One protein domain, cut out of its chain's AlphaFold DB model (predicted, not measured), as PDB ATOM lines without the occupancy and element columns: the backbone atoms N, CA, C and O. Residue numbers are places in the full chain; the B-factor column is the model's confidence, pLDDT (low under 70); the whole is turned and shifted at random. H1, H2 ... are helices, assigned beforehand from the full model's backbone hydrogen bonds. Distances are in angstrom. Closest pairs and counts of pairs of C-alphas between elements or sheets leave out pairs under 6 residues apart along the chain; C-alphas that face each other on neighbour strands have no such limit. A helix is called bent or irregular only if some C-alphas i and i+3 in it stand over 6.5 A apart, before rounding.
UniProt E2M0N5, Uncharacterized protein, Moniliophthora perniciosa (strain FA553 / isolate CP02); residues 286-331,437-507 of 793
ATOM      1  N   ALA A 286     141.369 118.461 127.321       91.12
ATOM      2  CA  ALA A 286     140.585 117.612 126.421       91.12
ATOM      3  C   ALA A 286     141.387 117.206 125.171       91.12
ATOM      4  O   ALA A 286     141.399 116.033 124.807       91.12
ATOM      5  N   VAL A 287     142.128 118.144 124.569       93.00
ATOM      6  CA  VAL A 287     143.008 117.866 123.424       93.00
ATOM      7  C   VAL A 287     144.166 116.938 123.816       93.00
ATOM      8  O   VAL A 287     144.372 115.933 123.142       93.00
ATOM      9  N   ARG A 288     144.883 117.184 124.924       94.12
ATOM     10  CA  ARG A 288     145.968 116.298 125.404       94.12
ATOM     11  C   ARG A 288     145.457 114.888 125.734       94.12
ATOM     12  O   ARG A 288     146.025 113.908 125.255       94.12
ATOM     13  N   GLU A 289     144.354 114.776 126.476       91.62
ATOM     14  CA  GLU A 289     143.691 113.498 126.786       91.62
ATOM     15  C   GLU A 289     143.153 112.789 125.535       91.62
ATOM     16  O   GLU A 289     142.997 111.567 125.547       91.62
ATOM     17  N   ARG A 290     142.849 113.519 124.453       89.94
ATOM     18  CA  ARG A 290     142.467 112.923 123.171       89.94
ATOM     19  C   ARG A 290     143.676 112.425 122.384       89.94
ATOM     20  O   ARG A 290     143.656 111.285 121.933       89.94
ATOM     21  N   LEU A 291     144.708 113.253 122.226       91.25
ATOM     22  CA  LEU A 291     145.916 112.921 121.462       91.25
ATOM     23  C   LEU A 291     146.680 111.728 122.066       91.25
ATOM     24  O   LEU A 291     147.332 110.995 121.329       91.25
ATOM     25  N   GLY A 292     146.568 111.506 123.382       88.69
ATOM     26  CA  GLY A 292     147.132 110.343 124.076       88.69
ATOM     27  C   GLY A 292     146.312 109.043 124.000       88.69
ATOM     28  O   GLY A 292     146.740 108.037 124.559       88.69
ATOM     29  N   LYS A 293     145.134 109.017 123.354       87.81
ATOM     30  CA  LYS A 293     144.332 107.785 123.199       87.81
ATOM     31  C   LYS A 293     144.793 106.973 121.991       87.81
ATOM     32  O   LYS A 293     145.143 107.524 120.960       87.81
ATOM     33  N   SER A 294     144.707 105.648 122.081       81.75
ATOM     34  CA  SER A 294     145.030 104.730 120.977       81.75
ATOM     35  C   SER A 294     143.871 104.468 120.000       81.75
ATOM     36  O   SER A 294     144.097 103.903 118.933       81.75
ATOM     37  N   LYS A 295     142.628 104.858 120.328       82.81
ATOM     38  CA  LYS A 295     141.446 104.616 119.478       82.81
ATOM     39  C   LYS A 295     141.487 105.505 118.223       82.81
ATOM     40  O   LYS A 295     141.431 106.727 118.330       82.81
ATOM     41  N   LEU A 296     141.553 104.866 117.049       79.88
ATOM     42  CA  LEU A 296     141.632 105.514 115.727       79.88
ATOM     43  C   LEU A 296     140.289 105.997 115.161       79.88
ATOM     44  O   LEU A 296     140.278 106.826 114.255       79.88
ATOM     45  N   SER A 297     139.152 105.503 115.666       78.75
ATOM     46  CA  SER A 297     137.866 106.131 115.331       78.75
ATOM     47  C   SER A 297     137.858 107.579 115.832       78.75
ATOM     48  O   SER A 297     138.632 107.934 116.715       78.75
ATOM     49  N   THR A 298     137.039 108.422 115.219       80.25
ATOM     50  CA  THR A 298     137.000 109.870 115.449       80.25
ATOM     51  C   THR A 298     135.585 110.387 115.191       80.25
ATOM     52  O   THR A 298     134.720 109.636 114.738       80.25
ATOM     53  N   THR A 299     135.312 111.662 115.458       77.69
ATOM     54  CA  THR A 299     134.027 112.286 115.106       77.69
ATOM     55  C   THR A 299     133.758 112.144 113.593       77.69
ATOM     56  O   THR A 299     134.692 112.323 112.811       77.69
ATOM     57  N   PRO A 300     132.523 111.847 113.131       81.25
ATOM     58  CA  PRO A 300     132.221 111.709 111.702       81.25
ATOM     59  C   PRO A 300     132.539 112.974 110.884       81.25
ATOM     60  O   PRO A 300     131.773 113.935 110.865       81.25
ATOM     61  N   TYR A 301     133.679 112.951 110.195       85.75
ATOM     62  CA  TYR A 301     134.227 114.074 109.438       85.75
ATOM     63  C   TYR A 301     133.664 114.142 108.018       85.75
ATOM     64  O   TYR A 301     133.739 113.178 107.254       85.75
ATOM     65  N   GLN A 302     133.124 115.303 107.644       85.56
ATOM     66  CA  GLN A 302     132.582 115.544 106.304       85.56
ATOM     67  C   GLN A 302     133.557 116.395 105.481       85.56
ATOM     68  O   GLN A 302     133.383 117.607 105.359       85.56
ATOM     69  N   VAL A 303     134.568 115.745 104.887       87.38
ATOM     70  CA  VAL A 303     135.650 116.399 104.116       87.38
ATOM     71  C   VAL A 303     135.147 117.374 103.046       87.38
ATOM     72  O   VAL A 303     135.743 118.425 102.856       87.38
ATOM     73  N   GLN A 304     134.010 117.086 102.405       87.94
ATOM     74  CA  GLN A 304     133.418 117.971 101.398       87.94
ATOM     75  C   GLN A 304     132.995 119.327 101.982       87.94
ATOM     76  O   GLN A 304     133.246 120.345 101.349       87.94
ATOM     77  N   ARG A 305     132.460 119.375 103.216       88.38
ATOM     78  CA  ARG A 305     132.175 120.647 103.911       88.38
ATOM     79  C   ARG A 305     133.470 121.417 104.175       88.38
ATOM     80  O   ARG A 305     133.519 122.619 103.956       88.38
ATOM     81  N   ALA A 306     134.513 120.724 104.631       90.38
ATOM     82  CA  ALA A 306     135.802 121.344 104.923       90.38
ATOM     83  C   ALA A 306     136.467 121.908 103.651       90.38
ATOM     84  O   ALA A 306     136.931 123.041 103.667       90.38
ATOM     85  N   HIS A 307     136.433 121.168 102.538       91.62
ATOM     86  CA  HIS A 307     136.955 121.599 101.238       91.62
ATOM     87  C   HIS A 307     136.147 122.752 100.610       91.62
ATOM     88  O   HIS A 307     136.731 123.678 100.056       91.62
ATOM     89  N   GLN A 308     134.813 122.735 100.733       92.00
ATOM     90  CA  GLN A 308     133.945 123.843 100.307       92.00
ATOM     91  C   GLN A 308     134.235 125.139 101.077       92.00
ATOM     92  O   GLN A 308     134.157 126.223 100.508       92.00
ATOM     93  N   GLU A 309     134.570 125.029 102.365       92.25
ATOM     94  CA  GLU A 309     134.897 126.171 103.223       92.25
ATOM     95  C   GLU A 309     136.358 126.638 103.053       92.25
ATOM     96  O   GLU A 309     136.650 127.830 103.136       92.25
ATOM     97  N   PHE A 310     137.275 125.703 102.784       93.75
ATOM     98  CA  PHE A 310     138.704 125.934 102.589       93.75
ATOM     99  C   PHE A 310     139.253 125.022 101.483       93.75
ATOM    100  O   PHE A 310     139.649 123.881 101.727       93.75
ATOM    101  N   SER A 311     139.353 125.551 100.262       94.00
ATOM    102  CA  SER A 311     139.739 124.793  99.057       94.00
ATOM    103  C   SER A 311     141.135 124.152  99.092       94.00
ATOM    104  O   SER A 311     141.409 123.257  98.297       94.00
ATOM    105  N   PHE A 312     142.008 124.561 100.021       95.12
ATOM    106  CA  PHE A 312     143.312 123.925 100.248       95.12
ATOM    107  C   PHE A 312     143.227 122.578 100.988       95.12
ATOM    108  O   PHE A 312     144.217 121.856 101.025       95.12
ATOM    109  N   ILE A 313     142.085 122.234 101.594       94.50
ATOM    110  CA  ILE A 313     141.888 120.943 102.266       94.50
ATOM    111  C   ILE A 313     141.688 119.870 101.197       94.50
ATOM    112  O   ILE A 313     140.732 119.933 100.426       94.50
ATOM    113  N   ASN A 314     142.567 118.872 101.146       92.62
ATOM    114  CA  ASN A 314     142.533 117.814 100.140       92.62
ATOM    115  C   ASN A 314     141.308 116.895 100.348       92.62
ATOM    116  O   ASN A 314     141.189 116.279 101.413       92.62
ATOM    117  N   PRO A 315     140.418 116.718  99.347       92.06
ATOM    118  CA  PRO A 315     139.260 115.825  99.450       92.06
ATOM    119  C   PRO A 315     139.596 114.365  99.793       92.06
ATOM    120  O   PRO A 315     138.732 113.646 100.292       92.06
ATOM    121  N   ASN A 316     140.838 113.933  99.549       91.06
ATOM    122  CA  ASN A 316     141.318 112.580  99.839       91.06
ATOM    123  C   ASN A 316     141.968 112.440 101.232       91.06
ATOM    124  O   ASN A 316     142.349 111.334 101.623       91.06
ATOM    125  N   PHE A 317     142.105 113.528 102.002       90.88
ATOM    126  CA  PHE A 317     142.665 113.508 103.359       90.88
ATOM    127  C   PHE A 317     141.585 113.163 104.400       90.88
ATOM    128  O   PHE A 317     141.222 113.949 105.278       90.88
ATOM    129  N   THR A 318     141.019 111.964 104.262       87.44
ATOM    130  CA  THR A 318     140.001 111.395 105.156       87.44
ATOM    131  C   THR A 318     140.597 110.336 106.089       87.44
ATOM    132  O   THR A 318     141.463 109.585 105.638       87.44
ATOM    133  N   PRO A 319     140.110 110.203 107.340       86.31
ATOM    134  CA  PRO A 319     140.436 109.073 108.211       86.31
ATOM    135  C   PRO A 319     140.184 107.717 107.549       86.31
ATOM    136  O   PRO A 319     139.250 107.570 106.760       86.31
ATOM    137  N   TYR A 320     140.977 106.715 107.925       80.06
ATOM    138  CA  TYR A 320     140.825 105.342 107.431       80.06
ATOM    139  C   TYR A 320     139.750 104.558 108.197       80.06
ATOM    140  O   TYR A 320     139.149 103.627 107.663       80.06
ATOM    141  N   CYS A 321     139.486 104.927 109.454       72.62
ATOM    142  CA  CYS A 321     138.426 104.334 110.265       72.62
ATOM    143  C   CYS A 321     137.096 105.083 110.095       72.62
ATOM    144  O   CYS A 321     137.063 106.313 110.061       72.62
ATOM    145  N   HIS A 322     135.976 104.351 110.085       67.12
ATOM    146  CA  HIS A 322     134.654 104.972 110.188       67.12
ATOM    147  C   HIS A 322     134.518 105.768 111.496       67.12
ATOM    148  O   HIS A 322     134.956 105.328 112.567       67.12
ATOM    149  N   GLY A 323     133.902 106.946 111.389       71.12
ATOM    150  CA  GLY A 323     133.675 107.833 112.523       71.12
ATOM    151  C   GLY A 323     132.561 107.347 113.451       71.12
ATOM    152  O   GLY A 323     131.550 106.805 113.004       71.12
ATOM    153  N   ASP A 324     132.742 107.584 114.744       71.81
ATOM    154  CA  ASP A 324     131.860 107.171 115.830       71.81
ATOM    155  C   ASP A 324     131.103 108.395 116.371       71.81
ATOM    156  O   ASP A 324     131.704 109.365 116.839       71.81
ATOM    157  N   ARG A 325     129.764 108.375 116.310       68.38
ATOM    158  CA  ARG A 325     128.930 109.489 116.805       68.38
ATOM    159  C   ARG A 325     129.029 109.672 118.321       68.38
ATOM    160  O   ARG A 325     128.805 110.784 118.787       68.38
ATOM    161  N   ALA A 326     129.425 108.647 119.081       61.88
ATOM    162  CA  ALA A 326     129.712 108.790 120.510       61.88
ATOM    163  C   ALA A 326     130.993 109.606 120.785       61.88
ATOM    164  O   ALA A 326     131.229 110.008 121.923       61.88
ATOM    165  N   GLU A 327     131.801 109.888 119.756       66.62
ATOM    166  CA  GLU A 327     132.980 110.760 119.835       66.62
ATOM    167  C   GLU A 327     132.731 112.184 119.325       66.62
ATOM    168  O   GLU A 327     133.665 112.981 119.236       66.62
ATOM    169  N   TYR A 328     131.491 112.544 118.990       65.75
ATOM    170  CA  TYR A 328     131.117 113.949 118.860       65.75
ATOM    171  C   TYR A 328     131.058 114.567 120.259       65.75
ATOM    172  O   TYR A 328     130.241 114.158 121.084       65.75
ATOM    173  N   GLU A 329     131.894 115.568 120.548       62.88
ATOM    174  CA  GLU A 329     132.047 116.113 121.908       62.88
ATOM    175  C   GLU A 329     130.897 117.052 122.346       62.88
ATOM    176  O   GLU A 329     131.106 118.018 123.080       62.88
ATOM    177  N   GLY A 330     129.672 116.760 121.895       51.78
ATOM    178  CA  GLY A 330     128.421 117.400 122.291       51.78
ATOM    179  C   GLY A 330     128.142 118.735 121.598       51.78
ATOM    180  O   GLY A 330     129.055 119.469 121.224       51.78
ATOM    181  N   GLY A 331     126.862 119.049 121.405       46.94
ATOM    182  CA  GLY A 331     126.387 120.221 120.669       46.94
ATOM    183  C   GLY A 331     125.094 119.910 119.915       46.94
ATOM    184  O   GLY A 331     124.637 118.769 119.917       46.94
ATOM    185  N   PHE A 437     146.705 107.114 117.107       87.38
ATOM    186  CA  PHE A 437     145.904 108.315 116.835       87.38
ATOM    187  C   PHE A 437     146.772 109.575 116.709       87.38
ATOM    188  O   PHE A 437     146.535 110.376 115.818       87.38
ATOM    189  N   CYS A 438     147.791 109.731 117.561       90.25
ATOM    190  CA  CYS A 438     148.838 110.740 117.398       90.25
ATOM    191  C   CYS A 438     150.172 110.237 117.992       90.25
ATOM    192  O   CYS A 438     150.184 109.834 119.167       90.25
ATOM    193  N   PRO A 439     151.291 110.295 117.238       91.31
ATOM    194  CA  PRO A 439     152.650 110.150 117.772       91.31
ATOM    195  C   PRO A 439     152.906 111.121 118.927       91.31
ATOM    196  O   PRO A 439     152.314 112.202 118.962       91.31
ATOM    197  N   GLU A 440     153.720 110.718 119.902       91.19
ATOM    198  CA  GLU A 440     153.918 111.451 121.161       91.19
ATOM    199  C   GLU A 440     154.655 112.776 120.952       91.19
ATOM    200  O   GLU A 440     154.268 113.815 121.490       91.19
ATOM    201  N   GLU A 441     155.629 112.728 120.055       92.25
ATOM    202  CA  GLU A 441     156.543 113.779 119.621       92.25
ATOM    203  C   GLU A 441     155.792 114.978 119.018       92.25
ATOM    204  O   GLU A 441     156.250 116.116 119.086       92.25
ATOM    205  N   LEU A 442     154.605 114.728 118.452       93.06
ATOM    206  CA  LEU A 442     153.782 115.724 117.761       93.06
ATOM    207  C   LEU A 442     152.674 116.318 118.658       93.06
ATOM    208  O   LEU A 442     152.065 117.328 118.296       93.06
ATOM    209  N   ARG A 443     152.400 115.733 119.840       94.12
ATOM    210  CA  ARG A 443     151.255 116.134 120.693       94.12
ATOM    211  C   ARG A 443     151.418 117.523 121.304       94.12
ATOM    212  O   ARG A 443     150.436 118.258 121.400       94.12
ATOM    213  N   SER A 444     152.635 117.872 121.721       94.75
ATOM    214  CA  SER A 444     152.993 119.220 122.187       94.75
ATOM    215  C   SER A 444     152.728 120.237 121.083       94.75
ATOM    216  O   SER A 444     151.898 121.128 121.248       94.75
ATOM    217  N   ARG A 445     153.308 120.010 119.901       95.94
ATOM    218  CA  ARG A 445     153.255 120.946 118.776       95.94
ATOM    219  C   ARG A 445     151.831 121.305 118.337       95.94
ATOM    220  O   ARG A 445     151.561 122.465 118.029       95.94
ATOM    221  N   ILE A 446     150.906 120.342 118.360       96.81
ATOM    222  CA  ILE A 446     149.475 120.573 118.092       96.81
ATOM    223  C   ILE A 446     148.855 121.506 119.143       96.81
ATOM    224  O   ILE A 446     148.123 122.438 118.798       96.81
ATOM    225  N   VAL A 447     149.159 121.282 120.424       96.69
ATOM    226  CA  VAL A 447     148.689 122.121 121.534       96.69
ATOM    227  C   VAL A 447     149.250 123.541 121.433       96.69
ATOM    228  O   VAL A 447     148.486 124.490 121.601       96.69
ATOM    229  N   ASP A 448     150.528 123.702 121.096       95.50
ATOM    230  CA  ASP A 448     151.195 125.010 121.008       95.50
ATOM    231  C   ASP A 448     150.655 125.849 119.836       95.50
ATOM    232  O   ASP A 448     150.458 127.064 119.952       95.50
ATOM    233  N   MET A 449     150.327 125.202 118.710       95.69
ATOM    234  CA  MET A 449     149.605 125.856 117.615       95.69
ATOM    235  C   MET A 449     148.198 126.273 118.059       95.69
ATOM    236  O   MET A 449     147.812 127.418 117.841       95.69
ATOM    237  N   MET A 450     147.446 125.414 118.762       96.31
ATOM    238  CA  MET A 450     146.137 125.799 119.319       96.31
ATOM    239  C   MET A 450     146.234 126.943 120.346       96.31
ATOM    240  O   MET A 450     145.370 127.819 120.358       96.31
ATOM    241  N   GLU A 451     147.287 126.991 121.162       94.62
ATOM    242  CA  GLU A 451     147.580 128.097 122.084       94.62
ATOM    243  C   GLU A 451     147.843 129.400 121.306       94.62
ATOM    244  O   GLU A 451     147.310 130.460 121.642       94.62
ATOM    245  N   THR A 452     148.602 129.325 120.213       92.38
ATOM    246  CA  THR A 452     148.857 130.470 119.327       92.38
ATOM    247  C   THR A 452     147.561 130.953 118.663       92.38
ATOM    248  O   THR A 452     147.253 132.146 118.684       92.38
ATOM    249  N   HIS A 453     146.738 130.029 118.158       94.56
ATOM    250  CA  HIS A 453     145.443 130.315 117.531       94.56
ATOM    251  C   HIS A 453     144.409 130.899 118.513       94.56
ATOM    252  O   HIS A 453     143.631 131.770 118.130       94.56
ATOM    253  N   LEU A 454     144.429 130.485 119.789       93.44
ATOM    254  CA  LEU A 454     143.611 131.074 120.859       93.44
ATOM    255  C   LEU A 454     143.952 132.555 121.069       93.44
ATOM    256  O   LEU A 454     143.056 133.372 121.292       93.44
ATOM    257  N   ASN A 455     145.246 132.884 121.080       90.88
ATOM    258  CA  ASN A 455     145.732 134.215 121.441       90.88
ATOM    259  C   ASN A 455     145.776 135.200 120.261       90.88
ATOM    260  O   ASN A 455     145.813 136.406 120.502       90.88
ATOM    261  N   ALA A 456     145.725 134.717 119.017       90.62
ATOM    262  CA  ALA A 456     145.645 135.553 117.822       90.62
ATOM    263  C   ALA A 456     144.382 136.442 117.816       90.62
ATOM    264  O   ALA A 456     143.269 135.992 118.104       90.62
ATOM    265  N   HIS A 457     144.557 137.723 117.486       90.81
ATOM    266  CA  HIS A 457     143.501 138.738 117.513       90.81
ATOM    267  C   HIS A 457     143.874 139.920 116.596       90.81
ATOM    268  O   HIS A 457     145.042 140.303 116.613       90.81
ATOM    269  N   PRO A 458     142.934 140.566 115.869       87.88
ATOM    270  CA  PRO A 458     143.246 141.661 114.932       87.88
ATOM    271  C   PRO A 458     144.058 142.827 115.525       87.88
ATOM    272  O   PRO A 458     144.854 143.456 114.837       87.88
ATOM    273  N   MET A 459     143.887 143.106 116.821       83.50
ATOM    274  CA  MET A 459     144.636 144.151 117.541       83.50
ATOM    275  C   MET A 459     146.052 143.746 118.003       83.50
ATOM    276  O   MET A 459     146.737 144.572 118.605       83.50
ATOM    277  N   ILE A 460     146.473 142.491 117.821       79.44
ATOM    278  CA  ILE A 460     147.801 142.005 118.218       79.44
ATOM    279  C   ILE A 460     148.620 141.774 116.936       79.44
ATOM    280  O   ILE A 460     148.465 140.726 116.309       79.44
ATOM    281  N   PRO A 461     149.475 142.729 116.518       66.19
ATOM    282  CA  PRO A 461     150.312 142.561 115.332       66.19
ATOM    283  C   PRO A 461     151.363 141.461 115.546       66.19
ATOM    284  O   PRO A 461     151.915 141.317 116.639       66.19
ATOM    285  N   GLY A 462     151.656 140.691 114.496       67.69
ATOM    286  CA  GLY A 462     152.588 139.565 114.551       67.69
ATOM    287  C   GLY A 462     152.294 138.502 113.491       67.69
ATOM    288  O   GLY A 462     152.067 138.812 112.328       67.69
ATOM    289  N   TYR A 463     152.318 137.225 113.882       62.88
ATOM    290  CA  TYR A 463     152.276 136.092 112.945       62.88
ATOM    291  C   TYR A 463     150.931 135.837 112.244       62.88
ATOM    292  O   TYR A 463     150.914 135.109 111.252       62.88
ATOM    293  N   SER A 464     149.827 136.394 112.750       66.38
ATOM    294  CA  SER A 464     148.473 136.155 112.243       66.38
ATOM    295  C   SER A 464     147.967 137.301 111.360       66.38
ATOM    296  O   SER A 464     148.386 138.444 111.522       66.38
ATOM    297  N   ALA A 465     147.033 137.008 110.453       75.19
ATOM    298  CA  ALA A 465     146.453 137.992 109.533       75.19
ATOM    299  C   ALA A 465     145.723 139.161 110.253       75.19
ATOM    300  O   ALA A 465     145.320 139.010 111.407       75.19
ATOM    301  N   PRO A 466     145.487 140.308 109.583       80.06
ATOM    302  CA  PRO A 466     144.891 141.491 110.215       80.06
ATOM    303  C   PRO A 466     143.371 141.414 110.456       80.06
ATOM    304  O   PRO A 466     142.826 142.285 111.127       80.06
ATOM    305  N   THR A 467     142.660 140.407 109.933       88.88
ATOM    306  CA  THR A 467     141.195 140.262 110.073       88.88
ATOM    307  C   THR A 467     140.816 138.979 110.811       88.88
ATOM    308  O   THR A 467     141.539 137.986 110.757       88.88
ATOM    309  N   ALA A 468     139.658 138.961 111.482       91.56
ATOM    310  CA  ALA A 468     139.166 137.786 112.214       91.56
ATOM    311  C   ALA A 468     139.075 136.523 111.331       91.56
ATOM    312  O   ALA A 468     139.482 135.432 111.739       91.56
ATOM    313  N   GLU A 469     138.595 136.698 110.101       91.94
ATOM    314  CA  GLU A 469     138.479 135.654 109.080       91.94
ATOM    315  C   GLU A 469     139.853 135.195 108.586       91.94
ATOM    316  O   GLU A 469     140.116 133.995 108.548       91.94
ATOM    317  N   GLY A 470     140.766 136.131 108.304       91.69
ATOM    318  CA  GLY A 470     142.137 135.817 107.907       91.69
ATOM    319  C   GLY A 470     142.914 135.075 108.999       91.69
ATOM    320  O   GLY A 470     143.675 134.161 108.693       91.69
ATOM    321  N   ILE A 471     142.702 135.419 110.277       93.56
ATOM    322  CA  ILE A 471     143.288 134.704 111.423       93.56
ATOM    323  C   ILE A 471     142.796 133.260 111.432       93.56
ATOM    324  O   ILE A 471     143.594 132.344 111.618       93.56
ATOM    325  N   ARG A 472     141.498 133.043 111.202       94.75
ATOM    326  CA  ARG A 472     140.932 131.697 111.128       94.75
ATOM    327  C   ARG A 472     141.443 130.929 109.908       94.75
ATOM    328  O   ARG A 472     141.836 129.782 110.069       94.75
ATOM    329  N   TYR A 473     141.496 131.544 108.726       94.69
ATOM    330  CA  TYR A 473     142.061 130.938 107.514       94.69
ATOM    331  C   TYR A 473     143.517 130.506 107.733       94.69
ATOM    332  O   TYR A 473     143.869 129.360 107.463       94.69
ATOM    333  N   TRP A 474     144.346 131.390 108.296       94.19
ATOM    334  CA  TRP A 474     145.730 131.092 108.667       94.19
ATOM    335  C   TRP A 474     145.825 129.936 109.674       94.19
ATOM    336  O   TRP A 474     146.599 129.008 109.452       94.19
ATOM    337  N   ALA A 475     145.013 129.952 110.734       95.50
ATOM    338  CA  ALA A 475     145.023 128.933 111.781       95.50
ATOM    339  C   ALA A 475     144.564 127.548 111.287       95.50
ATOM    340  O   ALA A 475     145.174 126.528 111.613       95.50
ATOM    341  N   VAL A 476     143.503 127.510 110.471       96.75
ATOM    342  CA  VAL A 476     143.022 126.294 109.798       96.75
ATOM    343  C   VAL A 476     144.099 125.774 108.850       96.75
ATOM    344  O   VAL A 476     144.420 124.591 108.908       96.75
ATOM    345  N   LYS A 477     144.705 126.643 108.028       95.75
ATOM    346  CA  LYS A 477     145.748 126.249 107.074       95.75
ATOM    347  C   LYS A 477     146.999 125.715 107.775       95.75
ATOM    348  O   LYS A 477     147.469 124.645 107.408       95.75
ATOM    349  N   GLN A 478     147.496 126.398 108.809       95.38
ATOM    350  CA  GLN A 478     148.656 125.955 109.590       95.38
ATOM    351  C   GLN A 478     148.423 124.578 110.228       95.38
ATOM    352  O   GLN A 478     149.274 123.702 110.107       95.38
ATOM    353  N   MET A 479     147.268 124.369 110.870       97.31
ATOM    354  CA  MET A 479     146.959 123.079 111.493       97.31
ATOM    355  C   MET A 479     146.728 121.970 110.455       97.31
ATOM    356  O   MET A 479     147.159 120.839 110.669       97.31
ATOM    357  N   TYR A 480     146.077 122.287 109.330       97.50
ATOM    358  CA  TYR A 480     145.852 121.337 108.242       97.50
ATOM    359  C   TYR A 480     147.171 120.874 107.614       97.50
ATOM    360  O   TYR A 480     147.411 119.673 107.553       97.50
ATOM    361  N   GLN A 481     148.044 121.809 107.217       97.06
ATOM    362  CA  GLN A 481     149.336 121.484 106.601       97.06
ATOM    363  C   GLN A 481     150.202 120.634 107.535       97.06
ATOM    364  O   GLN A 481     150.695 119.595 107.113       97.06
ATOM    365  N   PHE A 482     150.285 120.984 108.824       97.06
ATOM    366  CA  PHE A 482     151.004 120.166 109.804       97.06
ATOM    367  C   PHE A 482     150.435 118.740 109.918       97.06
ATOM    368  O   PHE A 482     151.197 117.786 110.055       97.06
ATOM    369  N   CYS A 483     149.109 118.566 109.849       96.12
ATOM    370  CA  CYS A 483     148.512 117.230 109.841       96.12
ATOM    371  C   CYS A 483     148.798 116.471 108.535       96.12
ATOM    372  O   CYS A 483     149.062 115.273 108.592       96.12
ATOM    373  N   GLU A 484     148.755 117.142 107.381       94.88
ATOM    374  CA  GLU A 484     149.004 116.547 106.059       94.88
ATOM    375  C   GLU A 484     150.466 116.100 105.894       94.88
ATOM    376  O   GLU A 484     150.711 114.966 105.489       94.88
ATOM    377  N   GLU A 485     151.422 116.930 106.326       95.81
ATOM    378  CA  GLU A 485     152.867 116.646 106.361       95.81
ATOM    379  C   GLU A 485     153.233 115.393 107.188       95.81
ATOM    380  O   GLU A 485     154.282 114.794 106.960       95.81
ATOM    381  N   HIS A 486     152.368 114.973 108.121       93.75
ATOM    382  CA  HIS A 486     152.603 113.866 109.060       93.75
ATOM    383  C   HIS A 486     151.536 112.736 108.977       93.75
ATOM    384  O   HIS A 486     151.432 111.922 109.894       93.75
ATOM    385  N   ASP A 487     150.712 112.685 107.915       92.50
ATOM    386  CA  ASP A 487     149.564 111.756 107.709       92.50
ATOM    387  C   ASP A 487     148.553 111.658 108.883       92.50
ATOM    388  O   ASP A 487     147.865 110.649 109.069       92.50
ATOM    389  N   LEU A 488     148.397 112.717 109.682       92.75
ATOM    390  CA  LEU A 488     147.562 112.736 110.893       92.75
ATOM    391  C   LEU A 488     146.054 112.896 110.590       92.75
ATOM    392  O   LEU A 488     145.382 113.784 111.119       92.75
ATOM    393  N   ARG A 489     145.495 112.033 109.734       91.94
ATOM    394  CA  ARG A 489     144.106 112.126 109.230       91.94
ATOM    395  C   ARG A 489     143.063 112.058 110.339       91.94
ATOM    396  O   ARG A 489     142.138 112.870 110.384       91.94
ATOM    397  N   GLU A 490     143.227 111.106 111.253       90.94
ATOM    398  CA  GLU A 490     142.343 110.902 112.404       90.94
ATOM    399  C   GLU A 490     142.362 112.111 113.364       90.94
ATOM    400  O   GLU A 490     141.312 112.493 113.898       90.94
ATOM    401  N   VAL A 491     143.530 112.755 113.518       93.06
ATOM    402  CA  VAL A 491     143.705 113.995 114.293       93.06
ATOM    403  C   VAL A 491     143.030 115.167 113.598       93.06
ATOM    404  O   VAL A 491     142.268 115.883 114.242       93.06
ATOM    405  N   TRP A 492     143.258 115.359 112.295       94.44
ATOM    406  CA  TRP A 492     142.645 116.455 111.547       94.44
ATOM    407  C   TRP A 492     141.115 116.405 111.615       94.44
ATOM    408  O   TRP A 492     140.479 117.400 111.958       94.44
ATOM    409  N   ALA A 493     140.525 115.231 111.382       92.19
ATOM    410  CA  ALA A 493     139.086 115.011 111.503       92.19
ATOM    411  C   ALA A 493     138.539 115.368 112.898       92.19
ATOM    412  O   ALA A 493     137.511 116.042 113.010       92.19
ATOM    413  N   TYR A 494     139.255 114.974 113.959       92.38
ATOM    414  CA  TYR A 494     138.914 115.349 115.333       92.38
ATOM    415  C   TYR A 494     139.001 116.866 115.552       92.38
ATOM    416  O   TYR A 494     138.083 117.467 116.120       92.38
ATOM    417  N   LEU A 495     140.099 117.485 115.104       94.06
ATOM    418  CA  LEU A 495     140.359 118.909 115.281       94.06
ATOM    419  C   LEU A 495     139.335 119.765 114.531       94.06
ATOM    420  O   LEU A 495     138.820 120.736 115.092       94.06
ATOM    421  N   TRP A 496     138.986 119.388 113.304       93.69
ATOM    422  CA  TRP A 496     137.990 120.086 112.502       93.69
ATOM    423  C   TRP A 496     136.612 120.111 113.176       93.69
ATOM    424  O   TRP A 496     136.121 121.191 113.516       93.69
ATOM    425  N   GLU A 497     136.000 118.948 113.430       89.69
ATOM    426  CA  GLU A 497     134.601 118.872 113.887       89.69
ATOM    427  C   GLU A 497     134.395 119.340 115.344       89.69
ATOM    428  O   GLU A 497     133.302 119.799 115.705       89.69
ATOM    429  N   ASN A 498     135.433 119.280 116.189       89.12
ATOM    430  CA  ASN A 498     135.337 119.687 117.598       89.12
ATOM    431  C   ASN A 498     135.896 121.086 117.888       89.12
ATOM    432  O   ASN A 498     135.434 121.712 118.842       89.12
ATOM    433  N   TRP A 499     136.807 121.622 117.062       93.06
ATOM    434  CA  TRP A 499     137.498 122.883 117.371       93.06
ATOM    435  C   TRP A 499     137.533 123.908 116.223       93.06
ATOM    436  O   TRP A 499     137.222 125.071 116.479       93.06
ATOM    437  N   TYR A 500     137.867 123.535 114.982       94.56
ATOM    438  CA  TYR A 500     138.112 124.517 113.903       94.56
ATOM    439  C   TYR A 500     136.884 124.887 113.047       94.56
ATOM    440  O   TYR A 500     136.850 125.987 112.485       94.56
ATOM    441  N   ARG A 501     135.847 124.040 112.985       91.56
ATOM    442  CA  ARG A 501     134.538 124.328 112.353       91.56
ATOM    443  C   ARG A 501     133.910 125.621 112.927       91.56
ATOM    444  O   ARG A 501     134.028 125.839 114.134       91.56
ATOM    445  N   PRO A 502     133.193 126.472 112.155       90.69
ATOM    446  CA  PRO A 502     132.825 127.832 112.593       90.69
ATOM    447  C   PRO A 502     132.118 127.913 113.957       90.69
ATOM    448  O   PRO A 502     132.526 128.657 114.848       90.69
ATOM    449  N   LYS A 503     131.093 127.074 114.170       89.06
ATOM    450  CA  LYS A 503     130.305 127.049 115.418       89.06
ATOM    451  C   LYS A 503     131.083 126.521 116.638       89.06
ATOM    452  O   LYS A 503     130.604 126.678 117.764       89.06
ATOM    453  N   ARG A 504     132.263 125.919 116.422       90.50
ATOM    454  CA  ARG A 504     133.238 125.519 117.450       90.50
ATOM    455  C   ARG A 504     134.270 126.613 117.690       90.50
ATOM    456  O   ARG A 504     134.436 127.025 118.833       90.50
ATOM    457  N   TRP A 505     134.882 127.130 116.624       94.38
ATOM    458  CA  TRP A 505     135.864 128.219 116.658       94.38
ATOM    459  C   TRP A 505     135.373 129.404 117.502       94.38
ATOM    460  O   TRP A 505     136.066 129.864 118.410       94.38
ATOM    461  N   ASN A 506     134.113 129.804 117.309       93.25
ATOM    462  CA  ASN A 506     133.482 130.911 118.034       93.25
ATOM    463  C   ASN A 506     133.407 130.721 119.565       93.25
ATOM    464  O   ASN A 506     133.289 131.709 120.292       93.25
ATOM    465  N   LEU A 507     133.502 129.485 120.072       93.69
ATOM    466  CA  LEU A 507     133.495 129.186 121.509       93.69
ATOM    467  C   LEU A 507     134.855 129.421 122.182       93.69
ATOM    468  O   LEU A 507     134.882 129.666 123.385       93.69
TER     469      LEU A 507
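This is residues 286 to 331 and 437 to 507 of the 793 residues of an uncharacterized protein of Moniliophthora perniciosa (strain FA553 / isolate CP02) (UniProt E2M0N5). What does the model look like? Three helices, H3, H4 and H5, make a bundle with nearly aligned lines and centres in a triangle, each running opposite to the one before. Short H1 packs on one part of H3, short H2 lies off H5, and short H6 turns a corner after H5, while the loop of residues 456 to 467 joins H3 and H4 at one end. What is it made of? The printed part has 117 residues with six named helices, H1 to H6 in chain order, and no named strand; its class is all helix. How large is it? It is compact, with a radius of gyration of the C-alphas of 13.8 A, and rounded, spanning 40 by 30 by 29 A.

Where do the first two helices stand? H1, residues 286 to 291, touches residues 443 to 447 alone of H3, residues 440 to 455; the closest C-alphas, of Leu 291 and Arg 443, are 6.3 A apart, at a shallow tilt of 33 degrees, only just short of steep, opposite ways. H2, residues 303 to 309, is close to but not clearly touching H5, residues 489 to 500: the closest C-alphas, of Ala 306 and Trp 496, are 8.0 A apart. How do the longer helices meet? H3 and H4, residues 468 to 485, form a helical hairpin at a shallow tilt of 7 degrees, closest at the C-alphas of His 453 and Ala 475, 5.9 A. H4 and H5 form another at 15 degrees, closest at the C-alphas of Cys 483 and Trp 492, 6.2 A; H3 and H5 are near each other. What of H6 and the backbones? H6, residues 502 to 507, only just touches H5, with 3 pairs of C-alphas within 8 A, and only at the corner, closest at the C-alphas of Trp 499 and Trp 505, 5.6 A. Every O i to N i+4 pair is within hydrogen-bond range in H1, H2, H4 and H5, against 10 of 12 in H3 and 1 of 2 in H6.

Where do the helices begin and end? H1 begins at C-alpha 286, (140.585, 117.612, 126.421), and H6 ends at C-alpha 507, (133.495, 129.186, 121.509). How long are the longer ones? H3 measures 24.2 A, H4 25.9 A and H5 14.5 A from first to last C-alpha. Are any irregular? H3 and H5 only just are: C-alphas 441 and 444 are 7.0 A apart, and C-alphas 497 and 500 6.6 A.

Where is the cut? Residues 332 to 436 are not printed, and C-alphas 331 and 437 are 23.2 A apart. Which links are long? Those from H1 to H2 and from H3 to H4 are long. Where is confidence low? The pLDDT is under 70 at residue 322, residues 325 to 331 and residues 461 to 464.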